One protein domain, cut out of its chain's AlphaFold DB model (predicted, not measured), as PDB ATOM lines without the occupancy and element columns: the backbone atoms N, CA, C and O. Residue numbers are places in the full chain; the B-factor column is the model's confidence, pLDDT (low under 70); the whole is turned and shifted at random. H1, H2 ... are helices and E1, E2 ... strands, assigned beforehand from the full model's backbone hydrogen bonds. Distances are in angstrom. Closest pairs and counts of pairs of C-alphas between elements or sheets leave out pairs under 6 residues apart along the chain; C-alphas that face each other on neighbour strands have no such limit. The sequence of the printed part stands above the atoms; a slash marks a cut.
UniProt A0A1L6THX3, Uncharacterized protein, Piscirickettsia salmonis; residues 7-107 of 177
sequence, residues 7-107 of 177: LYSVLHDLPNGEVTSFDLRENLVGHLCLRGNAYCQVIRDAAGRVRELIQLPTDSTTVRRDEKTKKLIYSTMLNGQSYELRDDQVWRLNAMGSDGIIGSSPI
ATOM      1  N   LEU A   7     389.620 424.819 291.679       88.25
ATOM      2  CA  LEU A   7     389.222 423.653 290.871       88.25
ATOM      3  C   LEU A   7     390.272 422.542 290.805       88.25
ATOM      4  O   LEU A   7     389.943 421.452 290.346       88.25
ATOM      5  N   TYR A   8     391.523 422.811 291.188       90.94
ATOM      6  CA  TYR A   8     392.602 421.843 291.045       90.94
ATOM      7  C   TYR A   8     392.290 420.577 291.836       90.94
ATOM      8  O   TYR A   8     392.259 419.508 291.244       90.94
ATOM      9  N   SER A   9     391.948 420.694 293.119       89.25
ATOM     10  CA  SER A   9     391.625 419.534 293.959       89.25
ATOM     11  C   SER A   9     390.436 418.730 293.421       89.25
ATOM     12  O   SER A   9     390.500 417.505 293.362       89.25
ATOM     13  N   VAL A  10     389.390 419.408 292.941       91.06
ATOM     14  CA  VAL A  10     388.184 418.774 292.378       91.06
ATOM     15  C   VAL A  10     388.507 418.000 291.093       91.06
ATOM     16  O   VAL A  10     388.030 416.888 290.872       91.06
ATOM     17  N   LEU A  11     389.328 418.583 290.217       91.19
ATOM     18  CA  LEU A  11     389.667 417.992 288.922       91.19
ATOM     19  C   LEU A  11     390.904 417.092 288.957       91.19
ATOM     20  O   LEU A  11     391.151 416.404 287.972       91.19
ATOM     21  N   HIS A  12     391.695 417.093 290.024       92.88
ATOM     22  CA  HIS A  12     392.924 416.306 290.127       92.88
ATOM     23  C   HIS A  12     392.803 415.182 291.160       92.88
ATOM     24  O   HIS A  12     393.117 414.041 290.825       92.88
ATOM     25  N   ASP A  13     392.305 415.482 292.362       91.12
ATOM     26  CA  ASP A  13     392.342 414.579 293.518       91.12
ATOM     27  C   ASP A  13     391.003 413.849 293.711       91.12
ATOM     28  O   ASP A  13     390.839 412.702 293.284       91.12
ATOM     29  N   LEU A  14     390.027 414.534 294.315       93.62
ATOM     30  CA  LEU A  14     388.690 414.022 294.611       93.62
ATOM     31  C   LEU A  14     387.632 415.020 294.118       93.62
ATOM     32  O   LEU A  14     387.515 416.115 294.672       93.62
ATOM     33  N   PRO A  15     386.824 414.657 293.112       94.81
ATOM     34  CA  PRO A  15     385.717 415.480 292.650       94.81
ATOM     35  C   PRO A  15     384.576 415.571 293.661       94.81
ATOM     36  O   PRO A  15     383.800 416.516 293.602       94.81
ATOM     37  N   ASN A  16     384.435 414.599 294.555       93.69
ATOM     38  CA  ASN A  16     383.457 414.566 295.640       93.69
ATOM     39  C   ASN A  16     384.008 413.680 296.771       93.69
ATOM     40  O   ASN A  16     385.138 413.231 296.671       93.69
ATOM     41  N   GLY A  17     383.252 413.434 297.843       93.00
ATOM     42  CA  GLY A  17     383.724 412.630 298.981       93.00
ATOM     43  C   GLY A  17     383.754 411.109 298.773       93.00
ATOM     44  O   GLY A  17     384.088 410.397 299.715       93.00
ATOM     45  N   GLU A  18     383.378 410.604 297.595       92.31
ATOM     46  CA  GLU A  18     383.100 409.177 297.365       92.31
ATOM     47  C   GLU A  18     384.046 408.525 296.351       92.31
ATOM     48  O   GLU A  18     384.416 407.365 296.521       92.31
ATOM     49  N   VAL A  19     384.443 409.248 295.300       95.19
ATOM     50  CA  VAL A  19     385.255 408.707 294.196       95.19
ATOM     51  C   VAL A  19     386.468 409.579 293.902       95.19
ATOM     52  O   VAL A  19     386.457 410.783 294.165       95.19
ATOM     53  N   THR A  20     387.514 408.992 293.317       96.44
ATOM     54  CA  THR A  20     388.681 409.758 292.865       96.44
ATOM     55  C   THR A  20     388.398 410.476 291.547       96.44
ATOM     56  O   THR A  20     387.472 410.153 290.799       96.44
ATOM     57  N   SER A  21     389.230 411.462 291.213       94.50
ATOM     58  CA  SER A  21     389.120 412.159 289.930       94.50
ATOM     59  C   SER A  21     389.389 411.242 288.736       94.50
ATOM     60  O   SER A  21     388.837 411.440 287.649       94.50
ATOM     61  N   PHE A  22     390.228 410.222 288.930       95.94
ATOM     62  CA  PHE A  22     390.457 409.194 287.926       95.94
ATOM     63  C   PHE A  22     389.183 408.386 287.670       95.94
ATOM     64  O   PHE A  22     388.742 408.333 286.522       95.94
ATOM     65  N   ASP A  23     388.546 407.877 288.728       96.31
ATOM     66  CA  ASP A  23     387.314 407.086 288.620       96.31
ATOM     67  C   ASP A  23     386.201 407.880 287.937       96.31
ATOM     68  O   ASP A  23     385.508 407.368 287.060       96.31
ATOM     69  N   LEU A  24     386.039 409.160 288.295       96.38
ATOM     70  CA  LEU A  24     385.048 410.013 287.644       96.38
ATOM     71  C   LEU A  24     385.323 410.126 286.140       96.38
ATOM     72  O   LEU A  24     384.415 409.937 285.335       96.38
ATOM     73  N   ARG A  25     386.563 410.421 285.737       95.50
ATOM     74  CA  ARG A  25     386.914 410.541 284.312       95.50
ATOM     75  C   ARG A  25     386.703 409.236 283.558       95.50
ATOM     76  O   ARG A  25     386.176 409.275 282.449       95.50
ATOM     77  N   GLU A  26     387.091 408.108 284.142       96.44
ATOM     78  CA  GLU A  26     386.886 406.790 283.544       96.44
ATOM     79  C   GLU A  26     385.394 406.513 283.329       96.44
ATOM     80  O   GLU A  26     384.983 406.169 282.219       96.44
ATOM     81  N   ASN A  27     384.561 406.774 284.339       95.50
ATOM     82  CA  ASN A  27     383.115 406.610 284.227       95.50
ATOM     83  C   ASN A  27     382.494 407.550 283.184       95.50
ATOM     84  O   ASN A  27     381.656 407.121 282.388       95.50
ATOM     85  N   LEU A  28     382.923 408.814 283.131       96.06
ATOM     86  CA  LEU A  28     382.463 409.763 282.115       96.06
ATOM     87  C   LEU A  28     382.819 409.291 280.702       96.06
ATOM     88  O   LEU A  28     381.966 409.329 279.813       96.06
ATOM     89  N   VAL A  29     384.042 408.798 280.489       95.88
ATOM     90  CA  VAL A  29     384.458 408.219 279.202       95.88
ATOM     91  C   VAL A  29     383.629 406.979 278.873       95.88
ATOM     92  O   VAL A  29     383.130 406.862 277.754       95.88
ATOM     93  N   GLY A  30     383.406 406.092 279.844       95.69
ATOM     94  CA  GLY A  30     382.535 404.930 279.685       95.69
ATOM     95  C   GLY A  30     381.132 405.328 279.221       95.69
ATOM     96  O   GLY A  30     380.626 404.791 278.238       95.69
ATOM     97  N   HIS A  31     380.530 406.336 279.850       95.69
ATOM     98  CA  HIS A  31     379.207 406.844 279.479       95.69
ATOM     99  C   HIS A  31     379.190 407.468 278.075       95.69
ATOM    100  O   HIS A  31     378.273 407.204 277.294       95.69
ATOM    101  N   LEU A  32     380.228 408.213 277.689       94.69
ATOM    102  CA  LEU A  32     380.366 408.724 276.321       94.69
ATOM    103  C   LEU A  32     380.451 407.584 275.293       94.69
ATOM    104  O   LEU A  32     379.765 407.622 274.271       94.69
ATOM    105  N   CYS A  33     381.226 406.539 275.574       94.25
ATOM    106  CA  CYS A  33     381.368 405.383 274.687       94.25
ATOM    107  C   CYS A  33     380.086 404.541 274.590       94.25
ATOM    108  O   CYS A  33     379.767 404.018 273.522       94.25
ATOM    109  N   LEU A  34     379.342 404.414 275.690       94.25
ATOM    110  CA  LEU A  34     378.169 403.543 275.785       94.25
ATOM    111  C   LEU A  34     376.849 404.233 275.420       94.25
ATOM    112  O   LEU A  34     375.915 403.560 274.984       94.25
ATOM    113  N   ARG A  35     376.738 405.546 275.645       93.81
ATOM    114  CA  ARG A  35     375.496 406.332 275.507       93.81
ATOM    115  C   ARG A  35     375.662 407.613 274.697       93.81
ATOM    116  O   ARG A  35     374.670 408.267 274.393       93.81
ATOM    117  N   GLY A  36     376.891 407.993 274.356       94.25
ATOM    118  CA  GLY A  36     377.180 409.230 273.628       94.25
ATOM    119  C   GLY A  36     377.101 410.489 274.491       94.25
ATOM    120  O   GLY A  36     377.404 411.572 274.000       94.25
ATOM    121  N   ASN A  37     376.711 410.376 275.761       95.00
ATOM    122  CA  ASN A  37     376.461 411.510 276.644       95.00
ATOM    123  C   ASN A  37     376.929 411.175 278.057       95.00
ATOM    124  O   ASN A  37     376.774 410.046 278.510       95.00
ATOM    125  N   ALA A  38     377.459 412.166 278.761       96.38
ATOM    126  CA  ALA A  38     377.803 412.077 280.167       96.38
ATOM    127  C   ALA A  38     377.521 413.421 280.849       96.38
ATOM    128  O   ALA A  38     377.648 414.488 280.242       96.38
ATOM    129  N   TYR A  39     377.109 413.372 282.112       96.56
ATOM    130  CA  TYR A  39     376.661 414.552 282.843       96.56
ATOM    131  C   TYR A  39     377.227 414.533 284.259       96.56
ATOM    132  O   TYR A  39     377.174 413.509 284.939       96.56
ATOM    133  N   CYS A  40     377.699 415.687 284.715       96.69
ATOM    134  CA  CYS A  40     378.023 415.934 286.111       96.69
ATOM    135  C   CYS A  40     377.211 417.116 286.618       96.69
ATOM    136  O   CYS A  40     377.233 418.191 286.019       96.69
ATOM    137  N   GLN A  41     376.548 416.954 287.754       96.38
ATOM    138  CA  GLN A  41     376.052 418.084 288.512       96.38
ATOM    139  C   GLN A  41     377.231 418.826 289.142       96.38
ATOM    140  O   GLN A  41     378.122 418.223 289.739       96.38
ATOM    141  N   VAL A  42     377.217 420.147 289.006       96.88
ATOM    142  CA  VAL A  42     378.210 421.057 289.567       96.88
ATOM    143  C   VAL A  42     377.651 421.636 290.859       96.88
ATOM    144  O   VAL A  42     376.728 422.452 290.838       96.88
ATOM    145  N   ILE A  43     378.224 421.235 291.990       95.19
ATOM    146  CA  ILE A  43     377.873 421.771 293.305       95.19
ATOM    147  C   ILE A  43     378.823 422.917 293.630       95.19
ATOM    148  O   ILE A  43     380.046 422.779 293.544       95.19
ATOM    149  N   ARG A  44     378.260 424.067 294.002       94.88
ATOM    150  CA  ARG A  44     379.011 425.286 294.315       94.88
ATOM    151  C   ARG A  44     378.816 425.688 295.770       94.88
ATOM    152  O   ARG A  44     377.764 425.431 296.349       94.88
ATOM    153  N   ASP A  45     379.830 426.320 296.346       92.81
ATOM    154  CA  ASP A  45     379.727 426.947 297.661       92.81
ATOM    155  C   ASP A  45     379.002 428.307 297.598       92.81
ATOM    156  O   ASP A  45     378.636 428.795 296.526       92.81
ATOM    157  N   ALA A  46     378.803 428.941 298.757       93.50
ATOM    158  CA  ALA A  46     378.147 430.250 298.854       93.50
ATOM    159  C   ALA A  46     378.903 431.382 298.127       93.50
ATOM    160  O   ALA A  46     378.307 432.406 297.806       93.50
ATOM    161  N   ALA A  47     380.197 431.198 297.847       92.62
ATOM    162  CA  ALA A  47     381.015 432.124 297.069       92.62
ATOM    163  C   ALA A  47     380.994 431.806 295.558       92.62
ATOM    164  O   ALA A  47     381.705 432.445 294.784       92.62
ATOM    165  N   GLY A  48     380.201 430.819 295.120       90.56
ATOM    166  CA  GLY A  48     380.065 430.410 293.721       90.56
ATOM    167  C   GLY A  48     381.200 429.519 293.200       90.56
ATOM    168  O   GLY A  48     381.209 429.164 292.014       90.56
ATOM    169  N   ARG A  49     382.147 429.123 294.057       91.94
ATOM    170  CA  ARG A  49     383.268 428.249 293.690       91.94
ATOM    171  C   ARG A  49     382.771 426.817 293.587       91.94
ATOM    172  O   ARG A  49     381.981 426.374 294.416       91.94
ATOM    173  N   VAL A  50     383.222 426.088 292.569       94.12
ATOM    174  CA  VAL A  50     382.887 424.664 292.429       94.12
ATOM    175  C   VAL A  50     383.551 423.904 293.563       94.12
ATOM    176  O   VAL A  50     384.764 423.982 293.740       94.12
ATOM    177  N   ARG A  51     382.728 423.194 294.321       94.12
ATOM    178  CA  ARG A  51     383.136 422.400 295.469       94.12
ATOM    179  C   ARG A  51     383.159 420.922 295.114       94.12
ATOM    180  O   ARG A  51     384.102 420.240 295.484       94.12
ATOM    181  N   GLU A  52     382.129 420.447 294.414       95.56
ATOM    182  CA  GLU A  52     381.973 419.028 294.097       95.56
ATOM    183  C   GLU A  52     381.401 418.821 292.689       95.56
ATOM    184  O   GLU A  52     380.635 419.646 292.173       95.56
ATOM    185  N   LEU A  53     381.769 417.695 292.081       96.38
ATOM    186  CA  LEU A  53     381.187 417.159 290.860       96.38
ATOM    187  C   LEU A  53     380.558 415.803 291.168       96.38
ATOM    188  O   LEU A  53     381.237 414.871 291.600       96.38
ATOM    189  N   ILE A  54     379.259 415.691 290.915       94.94
ATOM    190  CA  ILE A  54     378.498 414.460 291.134       94.94
ATOM    191  C   ILE A  54     378.058 413.946 289.773       94.94
ATOM    192  O   ILE A  54     377.357 414.645 289.041       94.94
ATOM    193  N   GLN A  55     378.488 412.743 289.400       95.50
ATOM    194  CA  GLN A  55     378.048 412.139 288.148       95.50
ATOM    195  C   GLN A  55     376.550 411.853 288.206       95.50
ATOM    196  O   GLN A  55     376.056 411.240 289.149       95.50
ATOM    197  N   LEU A  56     375.831 412.286 287.175       95.56
ATOM    198  CA  LEU A  56     374.413 411.999 287.041       95.56
ATOM    199  C   LEU A  56     374.213 410.706 286.238       95.56
ATOM    200  O   LEU A  56     374.935 410.460 285.263       95.56
ATOM    201  N   PRO A  57     373.209 409.889 286.595       93.00
ATOM    202  CA  PRO A  57     372.853 408.698 285.834       93.00
ATOM    203  C   PRO A  57     372.378 409.084 284.428       93.00
ATOM    204  O   PRO A  57     371.323 409.693 284.255       93.00
ATOM    205  N   THR A  58     373.153 408.736 283.401       93.00
ATOM    206  CA  THR A  58     372.850 409.128 282.012       93.00
ATOM    207  C   THR A  58     371.536 408.537 281.513       93.00
ATOM    208  O   THR A  58     370.795 409.237 280.833       93.00
ATOM    209  N   ASP A  59     371.210 407.302 281.898       92.94
ATOM    210  CA  ASP A  59     369.998 406.611 281.436       92.94
ATOM    211  C   ASP A  59     368.702 407.232 281.991       92.94
ATOM    212  O   ASP A  59     367.644 407.087 281.383       92.94
ATOM    213  N   SER A  60     368.776 407.968 283.104       94.06
ATOM    214  CA  SER A  60     367.644 408.703 283.682       94.06
ATOM    215  C   SER A  60     367.783 410.223 283.577       94.06
ATOM    216  O   SER A  60     366.969 410.943 284.154       94.06
ATOM    217  N   THR A  61     368.779 410.724 282.837       95.44
ATOM    218  CA  THR A  61     368.995 412.159 282.622       95.44
ATOM    219  C   THR A  61     368.651 412.545 281.190       95.44
ATOM    220  O   THR A  61     369.265 412.076 280.234       95.44
ATOM    221  N   THR A  62     367.701 413.461 281.037       93.88
ATOM    222  CA  THR A  62     367.289 414.013 279.743       93.88
ATOM    223  C   THR A  62     367.607 415.499 279.670       93.88
ATOM    224  O   THR A  62     367.583 416.201 280.681       93.88
ATOM    225  N   VAL A  63     367.911 415.984 278.469       94.44
ATOM    226  CA  VAL A  63     368.163 417.401 278.199       94.44
ATOM    227  C   VAL A  63     367.095 417.931 277.254       94.44
ATOM    228  O   VAL A  63     366.777 417.307 276.244       94.44
ATOM    229  N   ARG A  64     366.547 419.104 277.569       92.69
ATOM    230  CA  ARG A  64     365.625 419.830 276.693       92.69
ATOM    231  C   ARG A  64     365.990 421.300 276.631       92.69
ATOM    232  O   ARG A  64     366.600 421.843 277.550       92.69
ATOM    233  N   ARG A  65     365.584 421.957 275.549       93.69
ATOM    234  CA  ARG A  65     365.669 423.411 275.437       93.69
ATOM    235  C   ARG A  65     364.361 424.020 275.919       93.69
ATOM    236  O   ARG A  65     363.294 423.655 275.440       93.69
ATOM    237  N   ASP A  66     364.455 424.942 276.861       93.69
ATOM    238  CA  ASP A  66     363.311 425.711 277.323       93.69
ATOM    239  C   ASP A  66     362.823 426.660 276.221       93.69
ATOM    240  O   ASP A  66     363.610 427.374 275.592       93.69
ATOM    241  N   GLU A  67     361.517 426.680 275.967       93.00
ATOM    242  CA  GLU A  67     360.961 427.430 274.840       93.00
ATOM    243  C   GLU A  67     361.059 428.946 275.021       93.00
ATOM    244  O   GLU A  67     361.202 429.663 274.026       93.00
ATOM    245  N   LYS A  68     361.015 429.434 276.267       94.06
ATOM    246  CA  LYS A  68     360.996 430.866 276.591       94.06
ATOM    247  C   LYS A  68     362.405 431.431 276.706       94.06
ATOM    248  O   LYS A  68     362.734 432.420 276.062       94.06
ATOM    249  N   THR A  69     363.242 430.790 277.511       93.62
ATOM    250  CA  THR A  69     364.602 431.250 277.822       93.62
ATOM    251  C   THR A  69     365.638 430.783 276.803       93.62
ATOM    252  O   THR A  69     366.747 431.309 276.783       93.62
ATOM    253  N   LYS A  70     365.302 429.784 275.971       92.06
ATOM    254  CA  LYS A  70     366.213 429.093 275.036       92.06
ATOM    255  C   LYS A  70     367.417 428.417 275.703       92.06
ATOM    256  O   LYS A  70     368.281 427.887 275.001       92.06
ATOM    257  N   LYS A  71     367.452 428.376 277.036       94.50
ATOM    258  CA  LYS A  71     368.469 427.682 277.823       94.50
ATOM    259  C   LYS A  71     368.190 426.188 277.885       94.50
ATOM    260  O   LYS A  71     367.068 425.737 277.656       94.50
ATOM    261  N   LEU A  72     369.231 425.417 278.177       95.12
ATOM    262  CA  LEU A  72     369.086 423.990 278.427       95.12
ATOM    263  C   LEU A  72     368.600 423.754 279.857       95.12
ATOM    264  O   LEU A  72     369.047 424.418 280.791       95.12
ATOM    265  N   ILE A  73     367.700 422.791 280.000       96.75
ATOM    266  CA  ILE A  73     367.231 422.255 281.273       96.75
ATOM    267  C   ILE A  73     367.481 420.754 281.246       96.75
ATOM    268  O   ILE A  73     367.203 420.087 280.244       96.75
ATOM    269  N   TYR A  74     367.999 420.238 282.352       96.94
ATOM    270  CA  TYR A  74     368.265 418.823 282.546       96.94
ATOM    271  C   TYR A  74     367.276 418.269 283.563       96.94
ATOM    272  O   TYR A  74     367.148 418.817 284.653       96.94
ATOM    273  N   SER A  75     366.592 417.185 283.215       96.75
ATOM    274  CA  SER A  75     365.721 416.455 284.133       96.75
ATOM    275  C   SER A  75     366.378 415.126 284.449       96.75
ATOM    276  O   SER A  75     366.677 414.366 283.529       96.75
ATOM    277  N   THR A  76     366.597 414.841 285.727       96.50
ATOM    278  CA  THR A  76     367.236 413.605 286.186       96.50
ATOM    279  C   THR A  76     366.422 412.956 287.298       96.50
ATOM    280  O   THR A  76     365.773 413.652 288.079       96.50
ATOM    281  N   MET A  77     366.440 411.627 287.363       94.19
ATOM    282  CA  MET A  77     365.796 410.872 288.436       94.19
ATOM    283  C   MET A  77     366.862 410.233 289.318       94.19
ATOM    284  O   MET A  77     367.649 409.412 288.840       94.19
ATOM    285  N   LEU A  78     366.853 410.584 290.603       87.12
ATOM    286  CA  LEU A  78     367.753 410.048 291.617       87.12
ATOM    287  C   LEU A  78     366.917 409.533 292.790       87.12
ATOM    288  O   LEU A  78     366.077 410.254 293.322       87.12
ATOM    289  N   ASN A  79     367.115 408.271 293.177       86.94
ATOM    290  CA  ASN A  79     366.412 407.634 294.302       86.94
ATOM    291  C   ASN A  79     364.877 407.772 294.248       86.94
ATOM    292  O   ASN A  79     364.216 407.955 295.267       86.94
ATOM    293  N   GLY A  80     364.297 407.716 293.046       88.12
ATOM    294  CA  GLY A  80     362.851 407.844 292.850       88.12
ATOM    295  C   GLY A  80     362.322 409.282 292.818       88.12
ATOM    296  O   GLY A  80     361.136 409.477 292.567       88.12
ATOM    297  N   GLN A  81     363.175 410.286 293.030       92.50
ATOM    298  CA  GLN A  81     362.809 411.698 292.973       92.50
ATOM    299  C   GLN A  81     363.295 412.335 291.672       92.50
ATOM    300  O   GLN A  81     364.392 412.043 291.196       92.50
ATOM    301  N   SER A  82     362.456 413.197 291.096       94.06
ATOM    302  CA  SER A  82     362.794 413.971 289.901       94.06
ATOM    303  C   SER A  82     363.410 415.308 290.297       94.06
ATOM    304  O   SER A  82     362.877 416.009 291.159       94.06
ATOM    305  N   TYR A  83     364.502 415.667 289.635       95.25
ATOM    306  CA  TYR A  83     365.197 416.932 289.809       95.25
ATOM    307  C   TYR A  83     365.330 417.635 288.467       95.25
ATOM    308  O   TYR A  83     365.717 417.023 287.470       95.25
ATOM    309  N   GLU A  84     365.072 418.941 288.466       96.38
ATOM    310  CA  GLU A  84     365.386 419.813 287.340       96.38
ATOM    311  C   GLU A  84     366.615 420.658 287.659       96.38
ATOM    312  O   GLU A  84     366.686 421.331 288.689       96.38
ATOM    313  N   LEU A  85     367.589 420.621 286.757       96.88
ATOM    314  CA  LEU A  85     368.854 421.328 286.867       96.88
ATOM    315  C   LEU A  85     369.001 422.290 285.689       96.88
ATOM    316  O   LEU A  85     368.668 421.970 284.544       96.88
ATOM    317  N   ARG A  86     369.513 423.484 285.977       96.12
ATOM    318  CA  ARG A  86     369.759 424.521 284.971       96.12
ATOM    319  C   ARG A  86     371.061 424.292 284.203       96.12
ATOM    320  O   ARG A  86     371.906 423.486 284.594       96.12
ATOM    321  N   ASP A  87     371.239 425.066 283.136       94.69
ATOM    322  CA  ASP A  87     372.439 425.089 282.299       94.69
ATOM    323  C   ASP A  87     373.733 425.347 283.085       94.69
ATOM    324  O   ASP A  87     374.752 424.721 282.806       94.69
ATOM    325  N   ASP A  88     373.691 426.211 284.101       94.94
ATOM    326  CA  ASP A  88     374.835 426.551 284.956       94.94
ATOM    327  C   ASP A  88     375.179 425.487 286.014       94.94
ATOM    328  O   ASP A  88     376.245 425.548 286.640       94.94
ATOM    329  N   GLN A  89     374.285 424.516 286.219       96.69
ATOM    330  CA  GLN A  89     374.394 423.488 287.256       96.69
ATOM    331  C   GLN A  89     374.861 422.136 286.717       96.69
ATOM    332  O   GLN A  89     375.113 421.233 287.512       96.69
ATOM    333  N   VAL A  90     374.975 421.974 285.397       97.12
ATOM    334  CA  VAL A  90     375.358 420.703 284.777       97.12
ATOM    335  C   VAL A  90     376.554 420.906 283.862       97.12
ATOM    336  O   VAL A  90     376.481 421.592 282.844       97.12
ATOM    337  N   TRP A  91     377.657 420.241 284.192       95.69
ATOM    338  CA  TRP A  91     378.738 420.023 283.251       95.69
ATOM    339  C   TRP A  91     378.358 418.863 282.336       95.69
ATOM    340  O   TRP A  91     378.332 417.697 282.735       95.69
ATOM    341  N   ARG A  92     378.025 419.205 281.095       94.06
ATOM    342  CA  ARG A  92     377.701 418.245 280.045       94.06
ATOM    343  C   ARG A  92     378.943 417.899 279.238       94.06
ATOM    344  O   ARG A  92     379.628 418.791 278.739       94.06
ATOM    345  N   LEU A  93     379.147 416.608 279.015       93.44
ATOM    346  CA  LEU A  93     380.046 416.082 278.002       93.44
ATOM    347  C   LEU A  93     379.207 415.301 276.992       93.44
ATOM    348  O   LEU A  93     378.415 414.437 277.363       93.44
ATOM    349  N   ASN A  94     379.365 415.598 275.710       90.75
ATOM    350  CA  ASN A  94     378.658 414.893 274.651       90.75
ATOM    351  C   ASN A  94     379.636 414.479 273.556       90.75
ATOM    352  O   ASN A  94     380.536 415.234 273.187       90.75
ATOM    353  N   ALA A  95     379.439 413.272 273.040       89.00
ATOM    354  CA  ALA A  95     380.088 412.806 271.831       89.00
ATOM    355  C   ALA A  95     379.530 413.556 270.608       89.00
ATOM    356  O   ALA A  95     378.616 414.387 270.709       89.00
ATOM    357  N   MET A  96     380.078 413.246 269.433       84.94
ATOM    358  CA  MET A  96     379.585 413.786 268.171       84.94
ATOM    359  C   MET A  96     378.109 413.409 267.970       84.94
ATOM    360  O   MET A  96     377.706 412.271 268.204       84.94
ATOM    361  N   GLY A  97     377.297 414.377 267.559       83.12
ATOM    362  CA  GLY A  97     375.857 414.233 267.364       83.12
ATOM    363  C   GLY A  97     375.358 415.209 266.303       83.12
ATOM    364  O   GLY A  97     376.113 416.069 265.852       83.12
ATOM    365  N   SER A  98     374.101 415.070 265.894       77.44
ATOM    366  CA  SER A  98     373.520 415.840 264.785       77.44
ATOM    367  C   SER A  98     373.284 417.316 265.113       77.44
ATOM    368  O   SER A  98     373.463 418.169 264.250       77.44
ATOM    369  N   ASP A  99     372.896 417.625 266.351       83.00
ATOM    370  CA  ASP A  99     372.534 418.975 266.804       83.00
ATOM    371  C   ASP A  99     373.537 419.578 267.806       83.00
ATOM    372  O   ASP A  99     373.353 420.698 268.289       83.00
ATOM    373  N   GLY A 100     374.597 418.831 268.142       81.69
ATOM    374  CA  GLY A 100     375.597 419.207 269.145       81.69
ATOM    375  C   GLY A 100     375.073 419.245 270.589       81.69
ATOM    376  O   GLY A 100     375.792 419.700 271.484       81.69
ATOM    377  N   ILE A 101     373.838 418.799 270.837       86.94
ATOM    378  CA  ILE A 101     373.218 418.727 272.166       86.94
ATOM    379  C   ILE A 101     373.175 417.284 272.642       86.94
ATOM    380  O   ILE A 101     373.597 417.017 273.767       86.94
ATOM    381  N   ILE A 102     372.697 416.378 271.788       88.81
ATOM    382  CA  ILE A 102     372.613 414.949 272.076       88.81
ATOM    383  C   ILE A 102     373.687 414.229 271.264       88.81
ATOM    384  O   ILE A 102     373.655 414.192 270.034       88.81
ATOM    385  N   GLY A 103     374.662 413.657 271.964       90.25
ATOM    386  CA  GLY A 103     375.725 412.868 271.359       90.25
ATOM    387  C   GLY A 103     375.257 411.467 270.970       90.25
ATOM    388  O   GLY A 103     374.424 410.860 271.645       90.25
ATOM    389  N   SER A 104     375.822 410.944 269.883       91.62
ATOM    390  CA  SER A 104     375.661 409.554 269.452       91.62
ATOM    391  C   SER A 104     376.815 408.709 269.980       91.62
ATOM    392  O   SER A 104     377.978 409.095 269.877       91.62
ATOM    393  N   SER A 105     376.504 407.542 270.545       93.06
ATOM    394  CA  SER A 105     377.549 406.628 271.012       93.06
ATOM    395  C   SER A 105     378.288 405.992 269.821       93.06
ATOM    396  O   SER A 105     377.654 405.700 268.802       93.06
ATOM    397  N   PRO A 106     379.596 405.700 269.931       90.44
ATOM    398  CA  PRO A 106     380.320 404.903 268.941       90.44
ATOM    399  C   PRO A 106     379.640 403.565 268.616       90.44
ATOM    400  O   PRO A 106     379.632 403.139 267.465       90.44
ATOM    401  N   ILE A 107     379.002 402.931 269.607       93.00
ATOM    402  CA  ILE A 107     378.235 401.691 269.416       93.00
ATOM    403  C   ILE A 107     377.043 401.930 268.486       93.00
ATOM    404  O   ILE A 107     376.790 401.140 267.580       93.00
TER     405      ILE A 107
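What this domain is: This is residues 7 to 107 of the 177 residues of an uncharacterized protein of Piscirickettsia salmonis (UniProt A0A1L6THX3). A small three-stranded sheet, E2 E1 E6, has the long helix H2 along one face, and a second three-stranded sheet, E3 E4 E5, on the side away from H2, its strands crossed to the first and only loosely joined to it. The short helix H1 packs beside E2, and residues 95 to 107 form a tail with no named element. The printed part has 101 residues, with two named helices and six named strands that follow along the chain as H1 H2 E1 E2 E3 E4 E5 E6; both sheets are antiparallel, in the orders E2 E1 E6 and E3 E4 E5, and the class is mixed, helices and strands. It is compact, with a radius of gyration of the C-alphas of 13.8 A and spans of 34 by 34 by 27 A.

Where its parts are: E1, residues 37 to 44, is 22.6 A long and begins at C-alpha 37, (376.461, 411.510, 276.644). E2 is residues 50 to 56 and E6 residues 90 to 94, ending at C-alpha 94, (378.658, 414.893, 274.651). H2, residues 21 to 35, is 20.7 A long; H1 is residues 7 to 12. E3 is residues 61 to 65, E4 72 to 78, 19.2 A long, and E5 81 to 86.

How they stand to each other: E1 and E2 are a hairpin, with N 41 and O 54 2.8 A apart; E1 and E6 have N 38 and O 93 at 2.8 A. H1 and H2 with this sheet form two layers, helices on one face. H2 runs along E1, at 0 degrees on the local plane, at a height over the sheet of 8.4 A. H1 and H2 touch, by residues 21 to 22 of H2 alone, about perpendicular at 78 degrees; the closest C-alphas, of His 12 and Ser 21, are 5.6 A apart. E3 E4 E5 is a meander, each strand the antiparallel neighbour of the one before, with N 62 and O 75 at 2.8 A and N 83 and O 76 at 2.8 A. The closest C-alphas of E4 and E6, Tyr 74 and Val 90, are 7.7 A apart. Every O i to N i+4 pair in H1 and H2 is within hydrogen-bond range.

The domain as a whole: The C-alphas farthest apart, of Ala 47 and Ile 107, are 41.2 A apart. The printed part has no cut, no link is long, and no printed residue is under 70 in pLDDT.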